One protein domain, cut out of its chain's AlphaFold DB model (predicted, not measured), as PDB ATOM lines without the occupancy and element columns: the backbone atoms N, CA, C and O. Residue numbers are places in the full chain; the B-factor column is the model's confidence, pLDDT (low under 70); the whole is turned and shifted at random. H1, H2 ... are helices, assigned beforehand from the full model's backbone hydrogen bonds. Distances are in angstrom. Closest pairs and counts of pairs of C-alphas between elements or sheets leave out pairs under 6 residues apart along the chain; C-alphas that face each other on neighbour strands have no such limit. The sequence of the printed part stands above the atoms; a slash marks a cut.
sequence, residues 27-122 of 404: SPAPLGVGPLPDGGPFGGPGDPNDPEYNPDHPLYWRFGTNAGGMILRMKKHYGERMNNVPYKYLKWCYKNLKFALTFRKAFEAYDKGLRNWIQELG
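What this domain is: This is residues 27 to 122 of the 404 residues of an uncharacterized protein of Coprinopsis cinerea (strain Okayama-7 / 130 / ATCC MYA-4618 / FGSC 9003) (UniProt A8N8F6). With little regular structure, the domain is a long helix, H3, along one side of a body of loops; H2 pairs with its first half as a hairpin, and short H1 packs on its middle. The 96 printed residues include three named helices, in the order H1, H2, H3, and no named strand; the class is all helix, though these hold only 33 residues. It is compact, radius of gyration of the C-alphas 13.3 A, spanning 36 by 29 by 22 A.

How they stand to each other: H3, residues 101 to 119, touches H1, residues 60 to 63, with residues 109 to 114 alone; the closest C-alphas, of Trp 61 and Tyr 110, are 5.1 A apart. With residues 103 to 107 alone H3 touches H2, residues 87 to 96; the closest C-alphas, of Tyr 94 and Arg 104, are 6.1 A apart. This hairpin runs opposite ways at a steep tilt of 37 degrees, only just past shallow. H1 and H2 are apart. Every O i to N i+4 pair is within hydrogen-bond range in H2 and H3; H1 is too short for one.

Where its parts are: H3 measures 27.1 A, from C-alpha 101 at (149.187, 164.671, 162.838) to C-alpha 119 at (123.556, 172.047, 167.886); H2 measures 14.3 A and H1 5.2 A.

The domain as a whole: The printed part has no cut. H1 to H2 is a long link, H2 to H3 a tight one. Residues 33 to 43 are under pLDDT 70.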
ATOM      1  N   SER A  27     135.368 157.298 183.052       72.75
ATOM      2  CA  SER A  27     134.401 158.272 182.543       72.75
ATOM      3  C   SER A  27     133.776 157.680 181.281       72.75
ATOM      4  O   SER A  27     134.530 157.132 180.474       72.75
ATOM      5  N   PRO A  28     132.447 157.716 181.128       79.06
ATOM      6  CA  PRO A  28     131.821 157.179 179.932       79.06
ATOM      7  C   PRO A  28     132.298 157.945 178.689       79.06
ATOM      8  O   PRO A  28     132.750 159.094 178.780       79.06
ATOM      9  N   ALA A  29     132.221 157.291 177.531       84.19
ATOM     10  CA  ALA A  29     132.282 157.983 176.250       84.19
ATOM     11  C   ALA A  29     131.161 159.044 176.193       84.19
ATOM     12  O   ALA A  29     130.144 158.884 176.874       84.19
ATOM     13  N   PRO A  30     131.347 160.149 175.445       76.12
ATOM     14  CA  PRO A  30     130.358 161.228 175.407       76.12
ATOM     15  C   PRO A  30     129.004 160.744 174.880       76.12
ATOM     16  O   PRO A  30     127.965 161.170 175.373       76.12
ATOM     17  N   LEU A  31     129.028 159.819 173.924       83.69
ATOM     18  CA  LEU A  31     127.852 159.126 173.427       83.69
ATOM     19  C   LEU A  31     127.732 157.791 174.151       83.69
ATOM     20  O   LEU A  31     128.740 157.122 174.404       83.69
ATOM     21  N   GLY A  32     126.500 157.383 174.455       77.06
ATOM     22  CA  GLY A  32     126.250 156.009 174.865       77.06
ATOM     23  C   GLY A  32     126.831 155.039 173.844       77.06
ATOM     24  O   GLY A  32     126.936 155.362 172.656       77.06
ATOM     25  N   VAL A  33     127.179 153.830 174.297       66.75
ATOM     26  CA  VAL A  33     127.360 152.684 173.400       66.75
ATOM     27  C   VAL A  33     125.970 152.354 172.855       66.75
ATOM     28  O   VAL A  33     125.336 151.383 173.252       66.75
ATOM     29  N   GLY A  34     125.431 153.250 172.028       59.44
ATOM     30  CA  GLY A  34     124.336 152.908 171.154       59.44
ATOM     31  C   GLY A  34     124.829 151.719 170.347       59.44
ATOM     32  O   GLY A  34     126.025 151.700 170.017       59.44
ATOM     33  N   PRO A  35     123.968 150.724 170.088       55.28
ATOM     34  CA  PRO A  35     124.336 149.669 169.170       55.28
ATOM     35  C   PRO A  35     124.936 150.369 167.949       55.28
ATOM     36  O   PRO A  35     124.285 151.203 167.313       55.28
ATOM     37  N   LEU A  36     126.210 150.071 167.652       57.06
ATOM     38  CA  LEU A  36     126.588 150.013 166.244       57.06
ATOM     39  C   LEU A  36     125.442 149.221 165.629       57.06
ATOM     40  O   LEU A  36     125.100 148.225 166.257       57.06
ATOM     41  N   PRO A  37     124.741 149.693 164.588       54.69
ATOM     42  CA  PRO A  37     123.609 148.950 164.051       54.69
ATOM     43  C   PRO A  37     124.099 147.524 163.777       54.69
ATOM     44  O   PRO A  37     124.895 147.275 162.874       54.69
ATOM     45  N   ASP A  38     123.777 146.638 164.720       45.75
ATOM     46  CA  ASP A  38     124.631 145.501 165.052       45.75
ATOM     47  C   ASP A  38     124.191 144.425 164.080       45.75
ATOM     48  O   ASP A  38     123.154 143.788 164.258       45.75
ATOM     49  N   GLY A  39     124.946 144.286 162.994       52.41
ATOM     50  CA  GLY A  39     124.771 143.203 162.033       52.41
ATOM     51  C   GLY A  39     123.970 143.545 160.781       52.41
ATOM     52  O   GLY A  39     123.806 142.666 159.937       52.41
ATOM     53  N   GLY A  40     123.538 144.794 160.596       55.19
ATOM     54  CA  GLY A  40     123.291 145.270 159.238       55.19
ATOM     55  C   GLY A  40     124.648 145.346 158.535       55.19
ATOM     56  O   GLY A  40     125.567 145.917 159.127       55.19
ATOM     57  N   PRO A  41     124.843 144.758 157.344       56.69
ATOM     58  CA  PRO A  41     126.067 144.979 156.600       56.69
ATOM     59  C   PRO A  41     126.104 146.471 156.265       56.69
ATOM     60  O   PRO A  41     125.491 146.896 155.291       56.69
ATOM     61  N   PHE A  42     126.800 147.279 157.075       62.81
ATOM     62  CA  PHE A  42     127.494 148.430 156.512       62.81
ATOM     63  C   PHE A  42     128.235 147.845 155.331       62.81
ATOM     64  O   PHE A  42     128.999 146.884 155.518       62.81
ATOM     65  N   GLY A  43     127.833 148.252 154.126       66.75
ATOM     66  CA  GLY A  43     128.341 147.610 152.938       66.75
ATOM     67  C   GLY A  43     129.850 147.659 153.046       66.75
ATOM     68  O   GLY A  43     130.421 148.666 153.455       66.75
ATOM     69  N   GLY A  44     130.471 146.492 152.883       74.31
ATOM     70  CA  GLY A  44     131.884 146.349 153.179       74.31
ATOM     71  C   GLY A  44     132.731 147.333 152.362       74.31
ATOM     72  O   GLY A  44     132.211 148.092 151.546       74.31
ATOM     73  N   PRO A  45     134.061 147.282 152.519       74.94
ATOM     74  CA  PRO A  45     134.975 148.146 151.779       74.94
ATOM     75  C   PRO A  45     134.590 148.228 150.288       74.94
ATOM     76  O   PRO A  45     134.700 147.232 149.572       74.94
ATOM     77  N   GLY A  46     134.091 149.389 149.848       79.69
ATOM     78  CA  GLY A  46     133.559 149.598 148.495       79.69
ATOM     79  C   GLY A  46     132.090 150.030 148.400       79.69
ATOM     80  O   GLY A  46     131.677 150.424 147.312       79.69
ATOM     81  N   ASP A  47     131.309 150.005 149.486       86.25
ATOM     82  CA  ASP A  47     129.973 150.615 149.484       86.25
ATOM     83  C   ASP A  47     130.080 152.148 149.576       86.25
ATOM     84  O   ASP A  47     130.612 152.667 150.563       86.25
ATOM     85  N   PRO A  48     129.579 152.901 148.579       87.00
ATOM     86  CA  PRO A  48     129.554 154.359 148.639       87.00
ATOM     87  C   PRO A  48     128.710 154.900 149.802       87.00
ATOM     88  O   PRO A  48     128.880 156.057 150.172       87.00
ATOM     89  N   ASN A  49     127.826 154.103 150.402       88.94
ATOM     90  CA  ASN A  49     127.006 154.518 151.539       88.94
ATOM     91  C   ASN A  49     127.622 154.172 152.902       88.94
ATOM     92  O   ASN A  49     127.016 154.481 153.928       88.94
ATOM     93  N   ASP A  50     128.808 153.557 152.951       89.38
ATOM     94  CA  ASP A  50     129.450 153.235 154.225       89.38
ATOM     95  C   ASP A  50     130.009 154.513 154.895       89.38
ATOM     96  O   ASP A  50     130.948 155.129 154.368       89.38
ATOM     97  N   PRO A  51     129.497 154.920 156.078       91.81
ATOM     98  CA  PRO A  51     130.018 156.067 156.819       91.81
ATOM     99  C   PRO A  51     131.477 155.911 157.262       91.81
ATOM    100  O   PRO A  51     132.078 156.894 157.695       91.81
ATOM    101  N   GLU A  52     132.053 154.707 157.224       91.56
ATOM    102  CA  GLU A  52     133.455 154.474 157.575       91.56
ATOM    103  C   GLU A  52     134.417 155.000 156.488       91.56
ATOM    104  O   GLU A  52     135.511 155.487 156.816       91.56
ATOM    105  N   TYR A  53     133.989 154.987 155.217       91.19
ATOM    106  CA  TYR A  53     134.822 155.330 154.054       91.19
ATOM    107  C   TYR A  53     134.327 156.527 153.237       91.19
ATOM    108  O   TYR A  53     135.149 157.150 152.563       91.19
ATOM    109  N   ASN A  54     133.039 156.880 153.295       93.00
ATOM    110  CA  ASN A  54     132.497 158.012 152.547       93.00
ATOM    111  C   ASN A  54     132.568 159.323 153.366       93.00
ATOM    112  O   ASN A  54     131.787 159.477 154.309       93.00
ATOM    113  N   PRO A  55     133.449 160.285 153.011       93.75
ATOM    114  CA  PRO A  55     133.575 161.561 153.719       93.75
ATOM    115  C   PRO A  55     132.323 162.443 153.642       93.75
ATOM    116  O   PRO A  55     132.125 163.272 154.531       93.75
ATOM    117  N   ASP A  56     131.478 162.245 152.628       95.12
ATOM    118  CA  ASP A  56     130.256 163.020 152.405       95.12
ATOM    119  C   ASP A  56     129.060 162.458 153.190       95.12
ATOM    120  O   ASP A  56     127.997 163.077 153.262       95.12
ATOM    121  N   HIS A  57     129.212 161.289 153.821       94.12
ATOM    122  CA  HIS A  57     128.142 160.689 154.605       94.12
ATOM    123  C   HIS A  57     127.884 161.500 155.897       94.12
ATOM    124  O   HIS A  57     128.824 161.796 156.641       94.12
ATOM    125  N   PRO A  58     126.620 161.787 156.280       93.38
ATOM    126  CA  PRO A  58     126.298 162.622 157.449       93.38
ATOM    127  C   PRO A  58     126.825 162.069 158.786       93.38
ATOM    128  O   PRO A  58     127.070 162.811 159.733       93.38
ATOM    129  N   LEU A  59     127.030 160.751 158.873       93.31
ATOM    130  CA  LEU A  59     127.618 160.065 160.036       93.31
ATOM    131  C   LEU A  59     129.140 159.840 159.945       93.31
ATOM    132  O   LEU A  59     129.708 159.206 160.840       93.31
ATOM    133  N   TYR A  60     129.817 160.360 158.915       95.62
ATOM    134  CA  TYR A  60     131.263 160.190 158.738       95.62
ATOM    135  C   TYR A  60     132.058 160.738 159.924       95.62
ATOM    136  O   TYR A  60     133.017 160.122 160.377       95.62
ATOM    137  N   TRP A  61     131.625 161.844 160.530       96.75
ATOM    138  CA  TRP A  61     132.293 162.369 161.724       96.75
ATOM    139  C   TRP A  61     132.337 161.350 162.877       96.75
ATOM    140  O   TRP A  61     133.303 161.329 163.639       96.75
ATOM    141  N   ARG A  62     131.322 160.480 162.998       95.19
ATOM    142  CA  ARG A  62     131.181 159.504 164.089       95.19
ATOM    143  C   ARG A  62     131.866 158.174 163.792       95.19
ATOM    144  O   ARG A  62     132.400 157.571 164.727       95.19
ATOM    145  N   PHE A  63     131.829 157.707 162.544       95.00
ATOM    146  CA  PHE A  63     132.306 156.370 162.156       95.00
ATOM    147  C   PHE A  63     133.464 156.371 161.155       95.00
ATOM    148  O   PHE A  63     134.108 155.341 160.991       95.00
ATOM    149  N   GLY A  64     133.786 157.512 160.552       95.69
ATOM    150  CA  GLY A  64     134.840 157.653 159.557       95.69
ATOM    151  C   GLY A  64     136.215 157.275 160.095       95.69
ATOM    152  O   GLY A  64     136.591 157.640 161.217       95.69
ATOM    153  N   THR A  65     136.998 156.574 159.276       95.62
ATOM    154  CA  THR A  65     138.369 156.135 159.607       95.62
ATOM    155  C   THR A  65     139.309 157.288 159.968       95.62
ATOM    156  O   THR A  65     140.183 157.128 160.824       95.62
ATOM    157  N   ASN A  66     139.098 158.465 159.370       96.75
ATOM    158  CA  ASN A  66     139.812 159.706 159.680       96.75
ATOM    159  C   ASN A  66     139.004 160.644 160.594       96.75
ATOM    160  O   ASN A  66     139.199 161.853 160.537       96.75
ATOM    161  N   ALA A  67     138.086 160.110 161.402       96.50
ATOM    162  CA  ALA A  67     137.290 160.844 162.384       96.50
ATOM    163  C   ALA A  67     137.002 159.941 163.607       96.50
ATOM    164  O   ALA A  67     137.918 159.316 164.147       96.50
ATOM    165  N   GLY A  68     135.744 159.834 164.049       94.88
ATOM    166  CA  GLY A  68     135.348 159.042 165.218       94.88
ATOM    167  C   GLY A  68     135.601 157.530 165.106       94.88
ATOM    168  O   GLY A  68     135.729 156.858 166.131       94.88
ATOM    169  N   GLY A  69     135.741 156.982 163.895       95.19
ATOM    170  CA  GLY A  69     136.088 155.575 163.664       95.19
ATOM    171  C   GLY A  69     137.576 155.255 163.810       95.19
ATOM    172  O   GLY A  69     137.944 154.080 163.853       95.19
ATOM    173  N   MET A  70     138.445 156.266 163.929       96.38
ATOM    174  CA  MET A  70     139.893 156.070 164.010       96.38
ATOM    175  C   MET A  70     140.272 155.144 165.174       96.38
ATOM    176  O   MET A  70     139.989 155.431 166.340       96.38
ATOM    177  N   ILE A  71     140.979 154.054 164.872       96.25
ATOM    178  CA  ILE A  71     141.489 153.123 165.885       96.25
ATOM    179  C   ILE A  71     142.717 153.732 166.568       96.25
ATOM    180  O   ILE A  71     143.743 154.008 165.936       96.25
ATOM    181  N   LEU A  72     142.644 153.908 167.886       95.19
ATOM    182  CA  LEU A  72     143.741 154.468 168.662       95.19
ATOM    183  C   LEU A  72     144.869 153.447 168.829       95.19
ATOM    184  O   LEU A  72     144.684 152.351 169.349       95.19
ATOM    185  N   ARG A  73     146.093 153.837 168.466       93.88
ATOM    186  CA  ARG A  73     147.304 153.006 168.625       93.88
ATOM    187  C   ARG A  73     148.081 153.317 169.909       93.88
ATOM    188  O   ARG A  73     149.286 153.095 169.974       93.88
ATOM    189  N   MET A  74     147.425 153.886 170.926       87.75
ATOM    190  CA  MET A  74     148.117 154.574 172.025       87.75
ATOM    191  C   MET A  74     147.636 154.169 173.424       87.75
ATOM    192  O   MET A  74     146.469 154.337 173.780       87.75
ATOM    193  N   LYS A  75     148.604 153.775 174.265       87.38
ATOM    194  CA  LYS A  75     148.503 153.638 175.730       87.38
ATOM    195  C   LYS A  75     147.274 152.845 176.207       87.38
ATOM    196  O   LYS A  75     147.170 151.652 175.960       87.38
ATOM    197  N   LYS A  76     146.395 153.515 176.966       91.38
ATOM    198  CA  LYS A  76     145.313 152.939 177.776       91.38
ATOM    199  C   LYS A  76     144.138 152.436 176.936       91.38
ATOM    200  O   LYS A  76     143.424 151.554 177.391       91.38
ATOM    201  N   HIS A  77     143.954 153.014 175.752       93.31
ATOM    202  CA  HIS A  77     142.822 152.775 174.857       93.31
ATOM    203  C   HIS A  77     143.300 152.186 173.519       93.31
ATOM    204  O   HIS A  77     142.771 152.505 172.461       93.31
ATOM    205  N   TYR A  78     144.369 151.383 173.549       94.19
ATOM    206  CA  TYR A  78     144.904 150.744 172.349       94.19
ATOM    207  C   TYR A  78     143.864 149.805 171.723       94.19
ATOM    208  O   TYR A  78     143.309 148.954 172.415       94.19
ATOM    209  N   GLY A  79     143.633 149.943 170.418       93.88
ATOM    210  CA  GLY A  79     142.667 149.140 169.667       93.88
ATOM    211  C   GLY A  79     141.217 149.615 169.790       93.88
ATOM    212  O   GLY A  79     140.357 149.093 169.089       93.88
ATOM    213  N   GLU A  80     140.929 150.612 170.630       94.75
ATOM    214  CA  GLU A  80     139.589 151.198 170.729       94.75
ATOM    215  C   GLU A  80     139.388 152.269 169.639       94.75
ATOM    216  O   GLU A  80     140.315 153.014 169.301       94.75
ATOM    217  N   ARG A  81     138.170 152.353 169.087       95.31
ATOM    218  CA  ARG A  81     137.755 153.438 168.179       95.31
ATOM    219  C   ARG A  81     137.648 154.755 168.950       95.31
ATOM    220  O   ARG A  81     137.239 154.754 170.110       95.31
ATOM    221  N   MET A  82     137.985 155.874 168.312       95.81
ATOM    222  CA  MET A  82     137.987 157.202 168.934       95.81
ATOM    223  C   MET A  82     136.636 157.548 169.585       95.81
ATOM    224  O   MET A  82     136.617 158.034 170.712       95.81
ATOM    225  N   ASN A  83     135.518 157.227 168.937       94.69
ATOM    226  CA  ASN A  83     134.163 157.481 169.435       94.69
ATOM    227  C   ASN A  83     133.780 156.696 170.709       94.69
ATOM    228  O   ASN A  83     132.871 157.110 171.426       94.69
ATOM    229  N   ASN A  84     134.490 155.609 171.022       93.44
ATOM    230  CA  ASN A  84     134.280 154.796 172.225       93.44
ATOM    231  C   ASN A  84     135.135 155.263 173.411       93.44
ATOM    232  O   ASN A  84     135.030 154.733 174.519       93.44
ATOM    233  N   VAL A  85     136.010 156.243 173.188       94.31
ATOM    234  CA  VAL A  85     136.998 156.690 174.165       94.31
ATOM    235  C   VAL A  85     136.495 157.955 174.864       94.31
ATOM    236  O   VAL A  85     135.866 158.807 174.234       94.31
ATOM    237  N   PRO A  86     136.759 158.136 176.173       93.81
ATOM    238  CA  PRO A  86     136.252 159.297 176.894       93.81
ATOM    239  C   PRO A  86     136.811 160.595 176.309       93.81
ATOM    240  O   PRO A  86     138.028 160.753 176.192       93.81
ATOM    241  N   TYR A  87     135.932 161.556 176.020       95.19
ATOM    242  CA  TYR A  87     136.293 162.812 175.356       95.19
ATOM    243  C   TYR A  87     137.434 163.563 176.072       95.19
ATOM    244  O   TYR A  87     138.386 164.026 175.445       95.19
ATOM    245  N   LYS A  88     137.431 163.565 177.413       94.44
ATOM    246  CA  LYS A  88     138.516 164.132 178.235       94.44
ATOM    247  C   LYS A  88     139.894 163.529 177.921       94.44
ATOM    248  O   LYS A  88     140.896 164.243 177.909       94.44
ATOM    249  N   TYR A  89     139.968 162.223 177.666       94.44
ATOM    250  CA  TYR A  89     141.221 161.565 177.289       94.44
ATOM    251  C   TYR A  89     141.667 161.967 175.882       94.44
ATOM    252  O   TYR A  89     142.858 162.200 175.668       94.44
ATOM    253  N   LEU A  90     140.728 162.095 174.942       95.88
ATOM    254  CA  LEU A  90     141.018 162.558 173.583       95.88
ATOM    255  C   LEU A  90     141.556 163.994 173.587       95.88
ATOM    256  O   LEU A  90     142.616 164.248 173.020       95.88
ATOM    257  N   LYS A  91     140.917 164.897 174.341       95.88
ATOM    258  CA  LYS A  91     141.377 166.280 174.538       95.88
ATOM    259  C   LYS A  91     142.765 166.340 175.184       95.88
ATOM    260  O   LYS A  91     143.616 167.128 174.772       95.88
ATOM    261  N   TRP A  92     143.043 165.473 176.164       95.00
ATOM    262  CA  TRP A  92     144.387 165.337 176.736       95.00
ATOM    263  C   TRP A  92     145.408 164.869 175.689       95.00
ATOM    264  O   TRP A  92     146.492 165.448 175.597       95.00
ATOM    265  N   CYS A  93     145.066 163.868 174.873       95.12
ATOM    266  CA  CYS A  93     145.920 163.385 173.788       95.12
ATOM    267  C   CYS A  93     146.212 164.496 172.774       95.12
ATOM    268  O   CYS A  93     147.368 164.693 172.418       95.12
ATOM    269  N   TYR A  94     145.202 165.270 172.383       95.56
ATOM    270  CA  TYR A  94     145.341 166.391 171.455       95.56
ATOM    271  C   TYR A  94     146.355 167.436 171.956       95.56
ATOM    272  O   TYR A  94     147.271 167.823 171.224       95.56
ATOM    273  N   LYS A  95     146.264 167.814 173.240       95.56
ATOM    274  CA  LYS A  95     147.183 168.776 173.876       95.56
ATOM    275  C   LYS A  95     148.613 168.238 174.037       95.56
ATOM    276  O   LYS A  95     149.569 168.984 173.855       95.56
ATOM    277  N   ASN A  96     148.775 166.960 174.390       94.81
ATOM    278  CA  ASN A  96     150.075 166.408 174.803       94.81
ATOM    279  C   ASN A  96     150.838 165.681 173.683       94.81
ATOM    280  O   ASN A  96     152.061 165.563 173.751       94.81
ATOM    281  N   LEU A  97     150.156 165.183 172.651       92.38
ATOM    282  CA  LEU A  97     150.780 164.453 171.549       92.38
ATOM    283  C   LEU A  97     151.091 165.412 170.398       92.38
ATOM    284  O   LEU A  97     150.232 165.732 169.576       92.38
ATOM    285  N   LYS A  98     152.343 165.873 170.339       88.19
ATOM    286  CA  LYS A  98     152.801 166.818 169.307       88.19
ATOM    287  C   LYS A  98     152.940 166.185 167.915       88.19
ATOM    288  O   LYS A  98     152.690 166.856 166.924       88.19
ATOM    289  N   PHE A  99     153.284 164.898 167.843       83.31
ATOM    290  CA  PHE A  99     153.714 164.248 166.595       83.31
ATOM    291  C   PHE A  99     152.643 163.393 165.899       83.31
ATOM    292  O   PHE A  99     152.915 162.775 164.875       83.31
ATOM    293  N   ALA A 100     151.415 163.349 166.419       90.00
ATOM    294  CA  ALA A 100     150.341 162.537 165.849       90.00
ATOM    295  C   ALA A 100     149.426 163.385 164.945       90.00
ATOM    296  O   ALA A 100     148.280 163.657 165.296       90.00
ATOM    297  N   LEU A 101     149.937 163.827 163.788       95.31
ATOM    298  CA  LEU A 101     149.187 164.671 162.838       95.31
ATOM    299  C   LEU A 101     147.869 164.023 162.388       95.31
ATOM    300  O   LEU A 101     146.840 164.689 162.344       95.31
ATOM    301  N   THR A 102     147.889 162.718 162.107       95.94
ATOM    302  CA  THR A 102     146.693 161.951 161.721       95.94
ATOM    303  C   THR A 102     145.643 161.940 162.827       95.94
ATOM    304  O   THR A 102     144.469 162.174 162.562       95.94
ATOM    305  N   PHE A 103     146.071 161.758 164.080       96.12
ATOM    306  CA  PHE A 103     145.185 161.821 165.240       96.12
ATOM    307  C   PHE A 103     144.573 163.209 165.424       96.12
ATOM    308  O   PHE A 103     143.391 163.301 165.726       96.12
ATOM    309  N   ARG A 104     145.351 164.285 165.244       96.50
ATOM    310  CA  ARG A 104     144.845 165.658 165.390       96.50
ATOM    311  C   ARG A 104     143.758 165.968 164.372       96.50
ATOM    312  O   ARG A 104     142.681 166.377 164.777       96.50
ATOM    313  N   LYS A 105     144.005 165.661 163.094       97.19
ATOM    314  CA  LYS A 105     143.004 165.823 162.030       97.19
ATOM    315  C   LYS A 105     141.731 165.026 162.324       97.19
ATOM    316  O   LYS A 105     140.635 165.562 162.202       97.19
ATOM    317  N   ALA A 106     141.875 163.775 162.764       97.31
ATOM    318  CA  ALA A 106     140.726 162.944 163.105       97.31
ATOM    319  C   ALA A 106     139.957 163.451 164.329       97.31
ATOM    320  O   ALA A 106     138.729 163.451 164.333       97.31
ATOM    321  N   PHE A 107     140.670 163.930 165.348       97.50
ATOM    322  CA  PHE A 107     140.062 164.521 166.531       97.50
ATOM    323  C   PHE A 107     139.324 165.823 166.206       97.50
ATOM    324  O   PHE A 107     138.218 166.009 166.690       97.50
ATOM    325  N   GLU A 108     139.890 166.695 165.371       97.69
ATOM    326  CA  GLU A 108     139.240 167.933 164.920       97.69
ATOM    327  C   GLU A 108     137.966 167.642 164.116       97.69
ATOM    328  O   GLU A 108     136.929 168.254 164.366       97.69
ATOM    329  N   ALA A 109     138.016 166.669 163.197       97.88
ATOM    330  CA  ALA A 109     136.841 166.230 162.445       97.88
ATOM    331  C   ALA A 109     135.753 165.657 163.371       97.88
ATOM    332  O   ALA A 109     134.574 165.985 163.223       97.88
ATOM    333  N   TYR A 110     136.153 164.845 164.353       97.81
ATOM    334  CA  TYR A 110     135.249 164.284 165.352       97.81
ATOM    335  C   TYR A 110     134.641 165.362 166.262       97.81
ATOM    336  O   TYR A 110     133.427 165.372 166.439       97.81
ATOM    337  N   ASP A 111     135.442 166.284 166.808       97.75
ATOM    338  CA  ASP A 111     134.971 167.369 167.682       97.75
ATOM    339  C   ASP A 111     134.015 168.310 166.941       97.75
ATOM    340  O   ASP A 111     132.923 168.598 167.432       97.75
ATOM    341  N   LYS A 112     134.377 168.728 165.721       97.62
ATOM    342  CA  LYS A 112     133.521 169.574 164.884       97.62
ATOM    343  C   LYS A 112     132.184 168.891 164.599       97.62
ATOM    344  O   LYS A 112     131.139 169.501 164.811       97.62
ATOM    345  N   GLY A 113     132.208 167.632 164.160       96.94
ATOM    346  CA  GLY A 113     130.983 166.885 163.874       96.94
ATOM    347  C   GLY A 113     130.128 166.632 165.114       96.94
ATOM    348  O   GLY A 113     128.910 166.750 165.043       96.94
ATOM    349  N   LEU A 114     130.751 166.370 166.268       97.00
ATOM    350  CA  LEU A 114     130.046 166.169 167.534       97.00
ATOM    351  C   LEU A 114     129.334 167.443 168.002       97.00
ATOM    352  O   LEU A 114     128.178 167.378 168.411       97.00
ATOM    353  N   ARG A 115     129.996 168.604 167.917       97.94
ATOM    354  CA  ARG A 115     129.377 169.905 168.222       97.94
ATOM    355  C   ARG A 115     128.234 170.211 167.267       97.94
ATOM    356  O   ARG A 115     127.165 170.601 167.727       97.94
ATOM    357  N   ASN A 116     128.448 169.966 165.976       97.38
ATOM    358  CA  ASN A 116     127.432 170.194 164.960       97.38
ATOM    359  C   ASN A 116     126.193 169.330 165.195       97.38
ATOM    360  O   ASN A 116     125.068 169.808 165.197       97.38
ATOM    361  N   TRP A 117     126.406 168.051 165.495       96.00
ATOM    362  CA  TRP A 117     125.332 167.112 165.787       96.00
ATOM    363  C   TRP A 117     124.538 167.479 167.055       96.00
ATOM    364  O   TRP A 117     123.326 167.278 167.105       96.00
ATOM    365  N   ILE A 118     125.191 168.064 168.063       96.31
ATOM    366  CA  ILE A 118     124.516 168.584 169.263       96.31
ATOM    367  C   ILE A 118     123.659 169.811 168.935       96.31
ATOM    368  O   ILE A 118     122.534 169.896 169.423       96.31
ATOM    369  N   GLN A 119     124.190 170.753 168.152       95.94
ATOM    370  CA  GLN A 119     123.556 172.047 167.886       95.94
ATOM    371  C   GLN A 119     122.476 171.975 166.800       95.94
ATOM    372  O   GLN A 119     121.381 172.480 167.009       95.94
ATOM    373  N   GLU A 120     122.771 171.341 165.665       94.69
ATOM    374  CA  GLU A 120     121.902 171.344 164.479       94.69
ATOM    375  C   GLU A 120     120.938 170.154 164.457       94.69
ATOM    376  O   GLU A 120     119.766 170.303 164.127       94.69
ATOM    377  N   LEU A 121     121.414 168.961 164.828       91.56
ATOM    378  CA  LEU A 121     120.647 167.711 164.706       91.56
ATOM    379  C   LEU A 121     119.891 167.331 165.989       91.56
ATOM    380  O   LEU A 121     119.322 166.243 166.070       91.56
ATOM    381  N   GLY A 122     119.909 168.188 167.014       92.00
ATOM    382  CA  GLY A 122     119.219 167.933 168.280       92.00
ATOM    383  C   GLY A 122     119.765 166.733 169.067       92.00
ATOM    384  O   GLY A 122     119.084 166.194 169.940       92.00
TER     385      GLY A 122